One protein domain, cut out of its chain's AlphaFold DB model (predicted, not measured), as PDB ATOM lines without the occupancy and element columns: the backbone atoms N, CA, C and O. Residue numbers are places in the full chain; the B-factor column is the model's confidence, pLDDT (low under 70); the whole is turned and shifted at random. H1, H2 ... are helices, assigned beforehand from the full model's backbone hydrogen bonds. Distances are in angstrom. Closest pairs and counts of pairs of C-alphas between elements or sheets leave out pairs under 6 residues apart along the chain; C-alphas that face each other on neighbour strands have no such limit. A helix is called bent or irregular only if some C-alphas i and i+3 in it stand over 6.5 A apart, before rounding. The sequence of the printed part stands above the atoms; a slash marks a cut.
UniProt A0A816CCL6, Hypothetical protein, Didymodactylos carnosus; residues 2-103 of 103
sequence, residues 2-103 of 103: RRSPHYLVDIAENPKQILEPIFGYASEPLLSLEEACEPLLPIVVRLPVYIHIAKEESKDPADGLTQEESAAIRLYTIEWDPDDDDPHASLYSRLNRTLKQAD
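What this domain is: This is residues 2 to 103 of the 103 residues of the protein "Hypothetical protein" of Didymodactylos carnosus (UniProt A0A816CCL6). With little regular structure, the model is a small cluster of H1, H2 and H3; H4 meets the end of H3 at a corner, and residues 2 to 13 and 18 to 29 of a long arching tail stick out. The 102 printed residues hold four named helices, H1 to H4 in chain order, and no named strand: all helix, with 40 residues in named elements. It is only just loose, close to compact, with a radius of gyration of the C-alphas of 15.6 A, spanning 36 by 34 by 32 A.

Where its parts are: After residues 2 to 32, H1, residues 33 to 40, begins at C-alpha (-9.849, -1.370, -19.396) and is irregular, C-alphas 36 and 39 being 7.4 A apart. H2 is residues 47 to 56, 14.3 A; H3, 67 to 77, 15.2 A; H4, 91 to 101, 15.5 A, ending at C-alpha (-4.813, 20.129, -30.057).

How they stand to each other: The hub H3 touches H2, closest C-alphas Ala 54 and Ala 71, 4.9 A, at a steep tilt of 54 degrees. H3 touches H4, closest C-alphas Tyr 76 and Tyr 92, 5.2 A. H1 and H2 form a hairpin, only just touching with 3 pairs of C-alphas within 8 A, the closest Glu 34 and Ile 51, 7.0 A. Every O i to N i+4 pair is within hydrogen-bond range in H2, H3 and H4, and 2 of 4 in H1.

The domain as a whole: The C-alphas farthest apart, Arg 2 and Ser 27, are 46.8 A apart. The printed part has no cut; the link H3 to H4 is long. pLDDT is under 70 in residues 2 to 17, 83 to 88 and 102 to 103.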
ATOM      1  N   ARG A   2     -10.225  -3.118 -56.710       37.84
ATOM      2  CA  ARG A   2     -10.134  -1.726 -56.237       37.84
ATOM      3  C   ARG A   2      -9.383  -1.737 -54.905       37.84
ATOM      4  O   ARG A   2      -9.863  -2.339 -53.955       37.84
ATOM      5  N   ARG A   3      -8.182  -1.159 -54.872       40.34
ATOM      6  CA  ARG A   3      -7.500  -0.796 -53.627       40.34
ATOM      7  C   ARG A   3      -8.108   0.536 -53.192       40.34
ATOM      8  O   ARG A   3      -7.967   1.513 -53.922       40.34
ATOM      9  N   SER A   4      -8.842   0.547 -52.084       34.66
ATOM     10  CA  SER A   4      -9.330   1.783 -51.469       34.66
ATOM     11  C   SER A   4      -8.124   2.631 -51.037       34.66
ATOM     12  O   SER A   4      -7.261   2.108 -50.334       34.66
ATOM     13  N   PRO A   5      -8.019   3.903 -51.458       40.78
ATOM     14  CA  PRO A   5      -6.845   4.740 -51.211       40.78
ATOM     15  C   PRO A   5      -6.849   5.430 -49.835       40.78
ATOM     16  O   PRO A   5      -5.996   6.272 -49.578       40.78
ATOM     17  N   HIS A   6      -7.769   5.081 -48.933       44.94
ATOM     18  CA  HIS A   6      -7.964   5.809 -47.673       44.94
ATOM     19  C   HIS A   6      -6.883   5.578 -46.600       44.94
ATOM     20  O   HIS A   6      -6.888   6.281 -45.601       44.94
ATOM     21  N   TYR A   7      -5.920   4.672 -46.807       48.97
ATOM     22  CA  TYR A   7      -4.886   4.353 -45.803       48.97
ATOM     23  C   TYR A   7      -3.528   5.049 -46.009       48.97
ATOM     24  O   TYR A   7      -2.572   4.737 -45.308       48.97
ATOM     25  N   LEU A   8      -3.404   5.982 -46.961       41.81
ATOM     26  CA  LEU A   8      -2.142   6.705 -47.218       41.81
ATOM     27  C   LEU A   8      -2.196   8.197 -46.866       41.81
ATOM     28  O   LEU A   8      -1.306   8.951 -47.255       41.81
ATOM     29  N   VAL A   9      -3.220   8.632 -46.134       39.09
ATOM     30  CA  VAL A   9      -3.445  10.048 -45.826       39.09
ATOM     31  C   VAL A   9      -3.299  10.302 -44.326       39.09
ATOM     32  O   VAL A   9      -4.265  10.687 -43.692       39.09
ATOM     33  N   ASP A  10      -2.128  10.049 -43.730       47.88
ATOM     34  CA  ASP A  10      -1.843  10.639 -42.398       47.88
ATOM     35  C   ASP A  10      -0.355  10.704 -41.985       47.88
ATOM     36  O   ASP A  10      -0.032  10.896 -40.818       47.88
ATOM     37  N   ILE A  11       0.611  10.529 -42.897       49.53
ATOM     38  CA  ILE A  11       2.041  10.673 -42.527       49.53
ATOM     39  C   ILE A  11       2.572  12.071 -42.882       49.53
ATOM     40  O   ILE A  11       3.520  12.552 -42.269       49.53
ATOM     41  N   ALA A  12       1.960  12.748 -43.856       52.59
ATOM     42  CA  ALA A  12       2.462  14.025 -44.363       52.59
ATOM     43  C   ALA A  12       2.142  15.228 -43.452       52.59
ATOM     44  O   ALA A  12       2.894  16.199 -43.474       52.59
ATOM     45  N   GLU A  13       1.067  15.159 -42.659       53.44
ATOM     46  CA  GLU A  13       0.572  16.282 -41.840       53.44
ATOM     47  C   GLU A  13       0.732  16.088 -40.329       53.44
ATOM     48  O   GLU A  13       0.298  16.935 -39.552       53.44
ATOM     49  N   ASN A  14       1.384  15.014 -39.875       54.97
ATOM     50  CA  ASN A  14       1.767  14.952 -38.470       54.97
ATOM     51  C   ASN A  14       2.976  15.877 -38.257       54.97
ATOM     52  O   ASN A  14       3.997  15.692 -38.937       54.97
ATOM     53  N   PRO A  15       2.902  16.874 -37.352       55.00
ATOM     54  CA  PRO A  15       4.085  17.629 -36.979       55.00
ATOM     55  C   PRO A  15       5.146  16.614 -36.553       55.00
ATOM     56  O   PRO A  15       4.876  15.706 -35.772       55.00
ATOM     57  N   LYS A  16       6.360  16.731 -37.102       61.41
ATOM     58  CA  LYS A  16       7.510  15.868 -36.772       61.41
ATOM     59  C   LYS A  16       8.046  16.170 -35.366       61.41
ATOM     60  O   LYS A  16       9.256  16.220 -35.151       61.41
ATOM     61  N   GLN A  17       7.149  16.472 -34.440       64.19
ATOM     62  CA  GLN A  17       7.451  16.769 -33.064       64.19
ATOM     63  C   GLN A  17       7.768  15.444 -32.387       64.19
ATOM     64  O   GLN A  17       6.967  14.510 -32.380       64.19
ATOM     65  N   ILE A  18       8.996  15.338 -31.898       70.00
ATOM     66  CA  ILE A  18       9.404  14.209 -31.078       70.00
ATOM     67  C   ILE A  18       8.725  14.427 -29.729       70.00
ATOM     68  O   ILE A  18       9.111  15.334 -28.994       70.00
ATOM     69  N   LEU A  19       7.685  13.645 -29.445       70.25
ATOM     70  CA  LEU A  19       7.052  13.639 -28.131       70.25
ATOM     71  C   LEU A  19       7.993  12.958 -27.138       70.25
ATOM     72  O   LEU A  19       8.571  11.907 -27.440       70.25
ATOM     73  N   GLU A  20       8.162  13.558 -25.963       77.62
ATOM     74  CA  GLU A  20       8.903  12.909 -24.889       77.62
ATOM     75  C   GLU A  20       8.137  11.662 -24.414       77.62
ATOM     76  O   GLU A  20       6.904  11.686 -24.344       77.62
ATOM     77  N   PRO A  21       8.834  10.554 -24.096       74.38
ATOM     78  CA  PRO A  21       8.191   9.395 -23.498       74.38
ATOM     79  C   PRO A  21       7.446   9.787 -22.222       74.38
ATOM     80  O   PRO A  21       7.960  10.545 -21.401       74.38
ATOM     81  N   ILE A  22       6.254   9.230 -22.018       77.69
ATOM     82  CA  ILE A  22       5.532   9.422 -20.761       77.69
ATOM     83  C   ILE A  22       6.249   8.608 -19.676       77.69
ATOM     84  O   ILE A  22       6.263   7.377 -19.705       77.69
ATOM     85  N   PHE A  23       6.864   9.301 -18.719       82.31
ATOM     86  CA  PHE A  23       7.540   8.680 -17.582       82.31
ATOM     87  C   PHE A  23       6.575   8.449 -16.412       82.31
ATOM     88  O   PHE A  23       5.579   9.149 -16.260       82.31
ATOM     89  N   GLY A  24       6.892   7.473 -15.558       82.06
ATOM     90  CA  GLY A  24       6.184   7.232 -14.293       82.06
ATOM     91  C   GLY A  24       5.139   6.115 -14.320       82.06
ATOM     92  O   GLY A  24       4.876   5.541 -13.276       82.06
ATOM     93  N   TYR A  25       4.628   5.720 -15.489       82.19
ATOM     94  CA  TYR A  25       3.590   4.678 -15.582       82.19
ATOM     95  C   TYR A  25       4.124   3.242 -15.655       82.19
ATOM     96  O   TYR A  25       3.365   2.298 -15.479       82.19
ATOM     97  N   ALA A  26       5.427   3.051 -15.882       83.38
ATOM     98  CA  ALA A  26       6.016   1.715 -16.032       83.38
ATOM     99  C   ALA A  26       5.947   0.855 -14.753       83.38
ATOM    100  O   ALA A  26       6.067  -0.364 -14.827       83.38
ATOM    101  N   SER A  27       5.805   1.491 -13.588       84.94
ATOM    102  CA  SER A  27       5.690   0.833 -12.281       84.94
ATOM    103  C   SER A  27       4.278   0.868 -11.701       84.94
ATOM    104  O   SER A  27       4.066   0.321 -10.620       84.94
ATOM    105  N   GLU A  28       3.337   1.530 -12.375       86.94
ATOM    106  CA  GLU A  28       1.951   1.591 -11.924       86.94
ATOM    107  C   GLU A  28       1.251   0.251 -12.197       86.94
ATOM    108  O   GLU A  28       1.572  -0.434 -13.175       86.94
ATOM    109  N   PRO A  29       0.309  -0.165 -11.335       85.69
ATOM    110  CA  PRO A  29      -0.455  -1.377 -11.570       85.69
ATOM    111  C   PRO A  29      -1.294  -1.234 -12.843       85.69
ATOM    112  O   PRO A  29      -1.926  -0.204 -13.080       85.69
ATOM    113  N   LEU A  30      -1.336  -2.303 -13.639       85.00
ATOM    114  CA  LEU A  30      -2.271  -2.390 -14.755       85.00
ATOM    115  C   LEU A  30      -3.696  -2.444 -14.202       85.00
ATOM    116  O   LEU A  30      -4.045  -3.350 -13.443       85.00
ATOM    117  N   LEU A  31      -4.493  -1.451 -14.582       90.12
ATOM    118  CA  LEU A  31      -5.925  -1.415 -14.315       90.12
ATOM    119  C   LEU A  31      -6.678  -2.206 -15.383       90.12
ATOM    120  O   LEU A  31      -6.168  -2.424 -16.487       90.12
ATOM    121  N   SER A  32      -7.911  -2.596 -15.074       94.44
ATOM    122  CA  SER A  32      -8.826  -3.059 -16.117       94.44
ATOM    123  C   SER A  32      -9.120  -1.938 -17.119       94.44
ATOM    124  O   SER A  32      -9.057  -0.746 -16.797       94.44
ATOM    125  N   LEU A  33      -9.472  -2.312 -18.348       94.75
ATOM    126  CA  LEU A  33      -9.849  -1.370 -19.396       94.75
ATOM    127  C   LEU A  33     -11.043  -0.500 -18.975       94.75
ATOM    128  O   LEU A  33     -11.096   0.678 -19.326       94.75
ATOM    129  N   GLU A  34     -11.980  -1.053 -18.203       95.00
ATOM    130  CA  GLU A  34     -13.118  -0.335 -17.630       95.00
ATOM    131  C   GLU A  34     -12.677   0.771 -16.666       95.00
ATOM    132  O   GLU A  34     -13.111   1.911 -16.821       95.00
ATOM    133  N   GLU A  35     -11.802   0.453 -15.708       95.12
ATOM    134  CA  GLU A  35     -11.275   1.420 -14.735       95.12
ATOM    135  C   GLU A  35     -10.467   2.519 -15.434       95.12
ATOM    136  O   GLU A  35     -10.645   3.704 -15.157       95.12
ATOM    137  N   ALA A  36      -9.625   2.145 -16.403       92.50
ATOM    138  CA  ALA A  36      -8.845   3.106 -17.177       92.50
ATOM    139  C   ALA A  36      -9.735   4.068 -17.990       92.50
ATOM    140  O   ALA A  36      -9.385   5.234 -18.182       92.50
ATOM    141  N   CYS A  37     -10.892   3.593 -18.464       94.69
ATOM    142  CA  CYS A  37     -11.832   4.385 -19.256       94.69
ATOM    143  C   CYS A  37     -12.879   5.132 -18.423       94.69
ATOM    144  O   CYS A  37     -13.611   5.945 -18.994       94.69
ATOM    145  N   GLU A  38     -12.964   4.903 -17.110       95.31
ATOM    146  CA  GLU A  38     -13.959   5.530 -16.231       95.31
ATOM    147  C   GLU A  38     -14.028   7.066 -16.393       95.31
ATOM    148  O   GLU A  38     -15.132   7.590 -16.584       95.31
ATOM    149  N   PRO A  39     -12.898   7.805 -16.458       94.19
ATOM    150  CA  PRO A  39     -12.927   9.258 -16.648       94.19
ATOM    151  C   PRO A  39     -13.519   9.708 -17.993       94.19
ATOM    152  O   PRO A  39     -13.931  10.861 -18.136       94.19
ATOM    153  N   LEU A  40     -13.556   8.823 -18.993       92.75
ATOM    154  CA  LEU A  40     -14.020   9.116 -20.351       92.75
ATOM    155  C   LEU A  40     -15.511   8.813 -20.550       92.75
ATOM    156  O   LEU A  40     -16.112   9.347 -21.486       92.75
ATOM    157  N   LEU A  41     -16.123   7.998 -19.684       92.81
ATOM    158  CA  LEU A  41     -17.524   7.576 -19.809       92.81
ATOM    159  C   LEU A  41     -18.527   8.743 -19.908       92.81
ATOM    160  O   LEU A  41     -19.440   8.654 -20.731       92.81
ATOM    161  N   PRO A  42     -18.376   9.862 -19.164       92.38
ATOM    162  CA  PRO A  42     -19.288  11.002 -19.288       92.38
ATOM    163  C   PRO A  42     -19.135  11.783 -20.604       92.38
ATOM    164  O   PRO A  42     -20.024  12.548 -20.967       92.38
ATOM    165  N   ILE A  43     -18.000  11.632 -21.296       90.69
ATOM    166  CA  ILE A  43     -17.628  12.404 -22.493       90.69
ATOM    167  C   ILE A  43     -17.937  11.606 -23.766       90.69
ATOM    168  O   ILE A  43     -18.310  12.168 -24.799       90.69
ATOM    169  N   VAL A  44     -17.766  10.285 -23.704       89.81
ATOM    170  CA  VAL A  44     -17.879   9.381 -24.847       89.81
ATOM    171  C   VAL A  44     -18.991   8.372 -24.574       89.81
ATOM    172  O   VAL A  44     -18.757   7.262 -24.108       89.81
ATOM    173  N   VAL A  45     -20.225   8.765 -24.891       87.94
ATOM    174  CA  VAL A  45     -21.456   8.031 -24.538       87.94
ATOM    175  C   VAL A  45     -21.440   6.561 -24.983       87.94
ATOM    176  O   VAL A  45     -21.918   5.690 -24.261       87.94
ATOM    177  N   ARG A  46     -20.873   6.261 -26.157       89.62
ATOM    178  CA  ARG A  46     -20.833   4.896 -26.719       89.62
ATOM    179  C   ARG A  46     -19.675   4.039 -26.208       89.62
ATOM    180  O   ARG A  46     -19.634   2.845 -26.500       89.62
ATOM    181  N   LEU A  47     -18.766   4.610 -25.420       92.81
ATOM    182  CA  LEU A  47     -17.561   3.933 -24.952       92.81
ATOM    183  C   LEU A  47     -17.831   2.610 -24.206       92.81
ATOM    184  O   LEU A  47     -17.139   1.644 -24.519       92.81
ATOM    185  N   PRO A  48     -18.851   2.477 -23.327       94.75
ATOM    186  CA  PRO A  48     -19.152   1.199 -22.673       94.75
ATOM    187  C   PRO A  48     -19.401   0.037 -23.643       94.75
ATOM    188  O   PRO A  48     -18.950  -1.082 -23.404       94.75
ATOM    189  N   VAL A  49     -20.097   0.300 -24.756       94.00
ATOM    190  CA  VAL A  49     -20.409  -0.721 -25.769       94.00
ATOM    191  C   VAL A  49     -19.124  -1.204 -26.430       94.00
ATOM    192  O   VAL A  49     -18.908  -2.406 -26.574       94.00
ATOM    193  N   TYR A  50     -18.243  -0.274 -26.787       95.31
ATOM    194  CA  TYR A  50     -16.992  -0.605 -27.457       95.31
ATOM    195  C   TYR A  50     -15.947  -1.212 -26.522       95.31
ATOM    196  O   TYR A  50     -15.189  -2.066 -26.975       95.31
ATOM    197  N   ILE A  51     -15.945  -0.869 -25.228       96.50
ATOM    198  CA  ILE A  51     -15.149  -1.587 -24.218       96.50
ATOM    199  C   ILE A  51     -15.573  -3.057 -24.187       96.50
ATOM    200  O   ILE A  51     -14.728  -3.944 -24.288       96.50
ATOM    201  N   HIS A  52     -16.880  -3.323 -24.112       96.31
ATOM    202  CA  HIS A  52     -17.388  -4.692 -24.095       96.31
ATOM    203  C   HIS A  52     -16.978  -5.474 -25.352       96.31
ATOM    204  O   HIS A  52     -16.430  -6.569 -25.236       96.31
ATOM    205  N   ILE A  53     -17.172  -4.892 -26.542       96.06
ATOM    206  CA  ILE A  53     -16.773  -5.511 -27.817       96.06
ATOM    207  C   ILE A  53     -15.267  -5.801 -27.832       96.06
ATOM    208  O   ILE A  53     -14.856  -6.919 -28.136       96.06
ATOM    209  N   ALA A  54     -14.440  -4.825 -27.451       96.75
ATOM    210  CA  ALA A  54     -12.990  -4.972 -27.464       96.75
ATOM    211  C   ALA A  54     -12.502  -6.099 -26.539       96.75
ATOM    212  O   ALA A  54     -11.598  -6.851 -26.913       96.75
ATOM    213  N   LYS A  55     -13.117  -6.257 -25.361       96.38
ATOM    214  CA  LYS A  55     -12.789  -7.337 -24.417       96.38
ATOM    215  C   LYS A  55     -13.238  -8.706 -24.906       96.38
ATOM    216  O   LYS A  55     -12.489  -9.673 -24.755       96.38
ATOM    217  N   GLU A  56     -14.429  -8.792 -25.495       96.50
ATOM    218  CA  GLU A  56     -14.949 -10.034 -26.074       96.50
ATOM    219  C   GLU A  56     -14.059 -10.546 -27.211       96.50
ATOM    220  O   GLU A  56     -13.779 -11.743 -27.287       96.50
ATOM    221  N   GLU A  57     -13.551  -9.642 -28.045       95.06
ATOM    222  CA  GLU A  57     -12.661  -9.972 -29.162       95.06
ATOM    223  C   GLU A  57     -11.202 -10.222 -28.739       95.06
ATOM    224  O   GLU A  57     -10.404 -10.674 -29.556       95.06
ATOM    225  N   SER A  58     -10.857  -9.978 -27.469       96.25
ATOM    226  CA  SER A  58      -9.490 -10.099 -26.933       96.25
ATOM    227  C   SER A  58      -9.314 -11.234 -25.917       96.25
ATOM    228  O   SER A  58      -8.358 -11.227 -25.148       96.25
ATOM    229  N   LYS A  59     -10.227 -12.214 -25.877       93.31
ATOM    230  CA  LYS A  59     -10.205 -13.323 -24.897       93.31
ATOM    231  C   LYS A  59      -9.000 -14.264 -25.005       93.31
ATOM    232  O   LYS A  59      -8.651 -14.884 -24.005       93.31
ATOM    233  N   ASP A  60      -8.403 -14.389 -26.187       92.00
ATOM    234  CA  ASP A  60      -7.230 -15.237 -26.445       92.00
ATOM    235  C   ASP A  60      -6.158 -14.418 -27.186       92.00
ATOM    236  O   ASP A  60      -6.029 -14.507 -28.411       92.00
ATOM    237  N   PRO A  61      -5.476 -13.503 -26.475       90.06
ATOM    238  CA  PRO A  61      -4.534 -12.581 -27.090       90.06
ATOM    239  C   PRO A  61      -3.254 -13.303 -27.535       90.06
ATOM    240  O   PRO A  61      -2.722 -14.175 -26.847       90.06
ATOM    241  N   ALA A  62      -2.732 -12.909 -28.697       88.25
ATOM    242  CA  ALA A  62      -1.443 -13.377 -29.197       88.25
ATOM    243  C   ALA A  62      -0.276 -12.576 -28.585       88.25
ATOM    244  O   ALA A  62      -0.466 -11.619 -27.835       88.25
ATOM    245  N   ASP A  63       0.953 -12.968 -28.929       89.19
ATOM    246  CA  ASP A  63       2.167 -12.168 -28.701       89.19
ATOM    247  C   ASP A  63       2.508 -11.876 -27.226       89.19
ATOM    248  O   ASP A  63       3.311 -10.996 -26.924       89.19
ATOM    249  N   GLY A  64       1.945 -12.658 -26.299       90.62
ATOM    250  CA  GLY A  64       2.216 -12.550 -24.864       90.62
ATOM    251  C   GLY A  64       1.524 -11.370 -24.179       90.62
ATOM    252  O   GLY A  64       1.881 -11.054 -23.046       90.62
ATOM    253  N   LEU A  65       0.553 -10.737 -24.843       92.56
ATOM    254  CA  LEU A  65      -0.257  -9.676 -24.254       92.56
ATOM    255  C   LEU A  65      -1.251 -10.238 -23.238       92.56
ATOM    256  O   LEU A  65      -1.778 -11.341 -23.384       92.56
ATOM    257  N   THR A  66      -1.562  -9.440 -22.226       93.25
ATOM    258  CA  THR A  66      -2.739  -9.668 -21.391       93.25
ATOM    259  C   THR A  66      -4.018  -9.356 -22.173       93.25
ATOM    260  O   THR A  66      -4.016  -8.613 -23.160       93.25
ATOM    261  N   GLN A  67      -5.144  -9.904 -21.713       94.25
ATOM    262  CA  GLN A  67      -6.453  -9.593 -22.292       94.25
ATOM    263  C   GLN A  67      -6.737  -8.084 -22.264       94.25
ATOM    264  O   GLN A  67      -7.262  -7.552 -23.238       94.25
ATOM    265  N   GLU A  68      -6.371  -7.397 -21.178       94.25
ATOM    266  CA  GLU A  68      -6.607  -5.960 -21.014       94.25
ATOM    267  C   GLU A  68      -5.755  -5.129 -21.990       94.25
ATOM    268  O   GLU A  68      -6.271  -4.215 -22.630       94.25
ATOM    269  N   GLU A  69      -4.484  -5.489 -22.202       93.31
ATOM    270  CA  GLU A  69      -3.616  -4.823 -23.186       93.31
ATOM    271  C   GLU A  69      -4.118  -5.017 -24.623       93.31
ATOM    272  O   GLU A  69      -4.210  -4.056 -25.391       93.31
ATOM    273  N   SER A  70      -4.494  -6.247 -24.989       95.88
ATOM    274  CA  SER A  70      -5.074  -6.527 -26.308       95.88
ATOM    275  C   SER A  70      -6.397  -5.785 -26.500       95.88
ATOM    276  O   SER A  70      -6.623  -5.184 -27.552       95.88
ATOM    277  N   ALA A  71      -7.253  -5.758 -25.474       96.31
ATOM    278  CA  ALA A  71      -8.518  -5.039 -25.517       96.31
ATOM    279  C   ALA A  71      -8.310  -3.524 -25.647       96.31
ATOM    280  O   ALA A  71      -9.039  -2.885 -26.400       96.31
ATOM    281  N   ALA A  72      -7.293  -2.944 -25.006       95.56
ATOM    282  CA  ALA A  72      -6.954  -1.530 -25.165       95.56
ATOM    283  C   ALA A  72      -6.544  -1.195 -26.610       95.56
ATOM    284  O   ALA A  72      -7.047  -0.233 -27.195       95.56
ATOM    285  N   ILE A  73      -5.690  -2.023 -27.225       94.94
ATOM    286  CA  ILE A  73      -5.298  -1.867 -28.636       94.94
ATOM    287  C   ILE A  73      -6.521  -2.028 -29.545       94.94
ATOM    288  O   ILE A  73      -6.721  -1.239 -30.475       94.94
ATOM    289  N   ARG A  74      -7.370  -3.025 -29.276       96.12
ATOM    290  CA  ARG A  74      -8.593  -3.262 -30.047       96.12
ATOM    291  C   ARG A  74      -9.562  -2.090 -29.937       96.12
ATOM    292  O   ARG A  74     -10.053  -1.629 -30.959       96.12
ATOM    293  N   LEU A  75      -9.786  -1.567 -28.735       96.38
ATOM    294  CA  LEU A  75     -10.645  -0.412 -28.485       96.38
ATOM    295  C   LEU A  75     -10.137   0.845 -29.200       96.38
ATOM    296  O   LEU A  75     -10.932   1.619 -29.731       96.38
ATOM    297  N   TYR A  76      -8.818   1.041 -29.235       95.06
ATOM    298  CA  TYR A  76      -8.215   2.144 -29.971       95.06
ATOM    299  C   TYR A  76      -8.383   1.976 -31.486       95.06
ATOM    300  O   TYR A  76      -8.603   2.954 -32.180       95.06
ATOM    301  N   THR A  77      -8.317   0.756 -32.018       92.88
ATOM    302  CA  THR A  77      -8.291   0.515 -33.474       92.88
ATOM    303  C   THR A  77      -9.637   0.165 -34.107       92.88
ATOM    304  O   THR A  77      -9.744   0.181 -35.333       92.88
ATOM    305  N   ILE A  78     -10.661  -0.165 -33.317       92.38
ATOM    306  CA  ILE A  78     -11.985  -0.515 -33.834       92.38
ATOM    307  C   ILE A  78     -12.700   0.721 -34.397       92.38
ATOM    308  O   ILE A  78     -12.814   1.756 -33.737       92.38
ATOM    309  N   GLU A  79     -13.207   0.597 -35.624       87.50
ATOM    310  CA  GLU A  79     -14.082   1.601 -36.231       87.50
ATOM    311  C   GLU A  79     -15.469   1.523 -35.599       87.50
ATOM    312  O   GLU A  79     -16.005   0.435 -35.369       87.50
ATOM    313  N   TRP A  80     -16.045   2.681 -35.294       89.94
ATOM    314  CA  TRP A  80     -17.390   2.755 -34.737       89.94
ATOM    315  C   TRP A  80     -18.358   3.119 -35.854       89.94
ATOM    316  O   TRP A  80     -17.997   3.854 -36.777       89.94
ATOM    317  N   ASP A  81     -19.589   2.621 -35.772       83.81
ATOM    318  CA  ASP A  81     -20.605   2.993 -36.751       83.81
ATOM    319  C   ASP A  81     -20.867   4.500 -36.641       83.81
ATOM    320  O   ASP A  81     -21.091   4.976 -35.526       83.81
ATOM    321  N   PRO A  82     -20.826   5.261 -37.743       73.06
ATOM    322  CA  PRO A  82     -21.085   6.691 -37.690       73.06
ATOM    323  C   PRO A  82     -22.532   6.939 -37.252       73.06
ATOM    324  O   PRO A  82     -23.457   6.365 -37.824       73.06
ATOM    325  N   ASP A  83     -22.716   7.807 -36.260       69.25
ATOM    326  CA  ASP A  83     -24.020   8.379 -35.925       69.25
ATOM    327  C   ASP A  83     -24.148   9.754 -36.588       69.25
ATOM    328  O   ASP A  83     -23.154  10.473 -36.729       69.25
ATOM    329  N   ASP A  84     -25.372  10.147 -36.950       55.84
ATOM    330  CA  ASP A  84     -25.650  11.430 -37.618       55.84
ATOM    331  C   ASP A  84     -25.149  12.655 -36.816       55.84
ATOM    332  O   ASP A  84     -24.853  13.698 -37.398       55.84
ATOM    333  N   ASP A  85     -24.999  12.515 -35.493       68.62
ATOM    334  CA  ASP A  85     -24.623  13.589 -34.566       68.62
ATOM    335  C   ASP A  85     -23.137  13.589 -34.144       68.62
ATOM    336  O   ASP A  85     -22.705  14.501 -33.432       68.62
ATOM    337  N   ASP A  86     -22.328  12.601 -34.561       69.38
ATOM    338  CA  ASP A  86     -20.939  12.459 -34.101       69.38
ATOM    339  C   ASP A  86     -19.920  12.273 -35.241       69.38
ATOM    340  O   ASP A  86     -19.712  11.163 -35.738       69.38
ATOM    341  N   PRO A  87     -19.195  13.340 -35.626       66.31
ATOM    342  CA  PRO A  87     -18.167  13.256 -36.658       66.31
ATOM    343  C   PRO A  87     -16.882  12.541 -36.200       66.31
ATOM    344  O   PRO A  87     -16.015  12.292 -37.035       66.31
ATOM    345  N   HIS A  88     -16.726  12.229 -34.904       67.12
ATOM    346  CA  HIS A  88     -15.568  11.513 -34.341       67.12
ATOM    347  C   HIS A  88     -16.023  10.175 -33.780       67.12
ATOM    348  O   HIS A  88     -15.960   9.928 -32.572       67.12
ATOM    349  N   ALA A  89     -16.501   9.331 -34.694       79.81
ATOM    350  CA  ALA A  89     -17.165   8.096 -34.336       79.81
ATOM    351  C   ALA A  89     -16.269   7.178 -33.499       79.81
ATOM    352  O   ALA A  89     -16.808   6.537 -32.626       79.81
ATOM    353  N   SER A  90     -14.938   7.130 -33.669       89.00
ATOM    354  CA  SER A  90     -14.062   6.186 -32.942       89.00
ATOM    355  C   SER A  90     -13.249   6.806 -31.799       89.00
ATOM    356  O   SER A  90     -12.916   7.996 -31.818       89.00
ATOM    357  N   LEU A  91     -12.827   5.979 -30.830       91.50
ATOM    358  CA  LEU A  91     -11.940   6.419 -29.743       91.50
ATOM    359  C   LEU A  91     -10.607   6.978 -30.271       91.50
ATOM    360  O   LEU A  91     -10.159   8.021 -29.795       91.50
ATOM    361  N   TYR A  92     -10.018   6.345 -31.294       91.06
ATOM    362  CA  TYR A  92      -8.830   6.842 -32.003       91.06
ATOM    363  C   TYR A  92      -8.987   8.294 -32.446       91.06
ATOM    364  O   TYR A  92      -8.152   9.139 -32.122       91.06
ATOM    365  N   SER A  93     -10.073   8.593 -33.168       88.38
ATOM    366  CA  SER A  93     -10.297   9.924 -33.740       88.38
ATOM    367  C   SER A  93     -10.413  10.993 -32.650       88.38
ATOM    368  O   SER A  93      -9.786  12.051 -32.745       88.38
ATOM    369  N   ARG A  94     -11.120  10.676 -31.558       89.62
ATOM    370  CA  ARG A  94     -11.315  11.559 -30.400       89.62
ATOM    371  C   ARG A  94     -10.010  11.832 -29.659       89.62
ATOM    372  O   ARG A  94      -9.674  12.998 -29.432       89.62
ATOM    373  N   LEU A  95      -9.270  10.782 -29.302       88.69
ATOM    374  CA  LEU A  95      -8.020  10.915 -28.552       88.69
ATOM    375  C   LEU A  95      -6.959  11.630 -29.381       88.69
ATOM    376  O   LEU A  95      -6.394  12.615 -28.918       88.69
ATOM    377  N   ASN A  96      -6.745  11.210 -30.627       87.06
ATOM    378  CA  ASN A  96      -5.721  11.819 -31.470       87.06
ATOM    379  C   ASN A  96      -6.029  13.274 -31.786       87.06
ATOM    380  O   ASN A  96      -5.116  14.090 -31.794       87.06
ATOM    381  N   ARG A  97      -7.298  13.633 -32.008       85.44
ATOM    382  CA  ARG A  97      -7.675  15.039 -32.169       85.44
ATOM    383  C   ARG A  97      -7.374  15.844 -30.908       85.44
ATOM    384  O   ARG A  97      -6.805  16.921 -31.017       85.44
ATOM    385  N   THR A  98      -7.750  15.331 -29.739       86.44
ATOM    386  CA  THR A  98      -7.574  16.038 -28.461       86.44
ATOM    387  C   THR A  98      -6.097  16.228 -28.135       86.44
ATOM    388  O   THR A  98      -5.672  17.339 -27.842       86.44
ATOM    389  N   LEU A  99      -5.302  15.164 -28.253       80.69
ATOM    390  CA  LEU A  99      -3.871  15.190 -27.960       80.69
ATOM    391  C   LEU A  99      -3.104  16.079 -28.945       80.69
ATOM    392  O   LEU A  99      -2.236  16.824 -28.520       80.69
ATOM    393  N   LYS A 100      -3.476  16.087 -30.234       78.31
ATOM    394  CA  LYS A 100      -2.875  16.987 -31.238       78.31
ATOM    395  C   LYS A 100      -3.276  18.461 -31.068       78.31
ATOM    396  O   LYS A 100      -2.644  19.320 -31.668       78.31
ATOM    397  N   GLN A 101      -4.354  18.759 -30.337       73.81
ATOM    398  CA  GLN A 101      -4.813  20.129 -30.057       73.81
ATOM    399  C   GLN A 101      -4.283  20.687 -28.730       73.81
ATOM    400  O   GLN A 101      -4.411  21.886 -28.496       73.81
ATOM    401  N   ALA A 102      -3.768  19.825 -27.851       59.00
ATOM    402  CA  ALA A 102      -3.289  20.189 -26.522       59.00
ATOM    403  C   ALA A 102      -1.805  20.617 -26.489       59.00
ATOM    404  O   ALA A 102      -1.309  20.918 -25.404       59.00
ATOM    405  N   ASP A 103      -1.142  20.671 -27.653       44.88
ATOM    406  CA  ASP A 103       0.210  21.218 -27.868       44.88
ATOM    407  C   ASP A 103       0.179  22.663 -28.406       44.88
ATOM    408  O   ASP A 103      -0.638  22.957 -29.313       44.88
TER     409      ASP A 103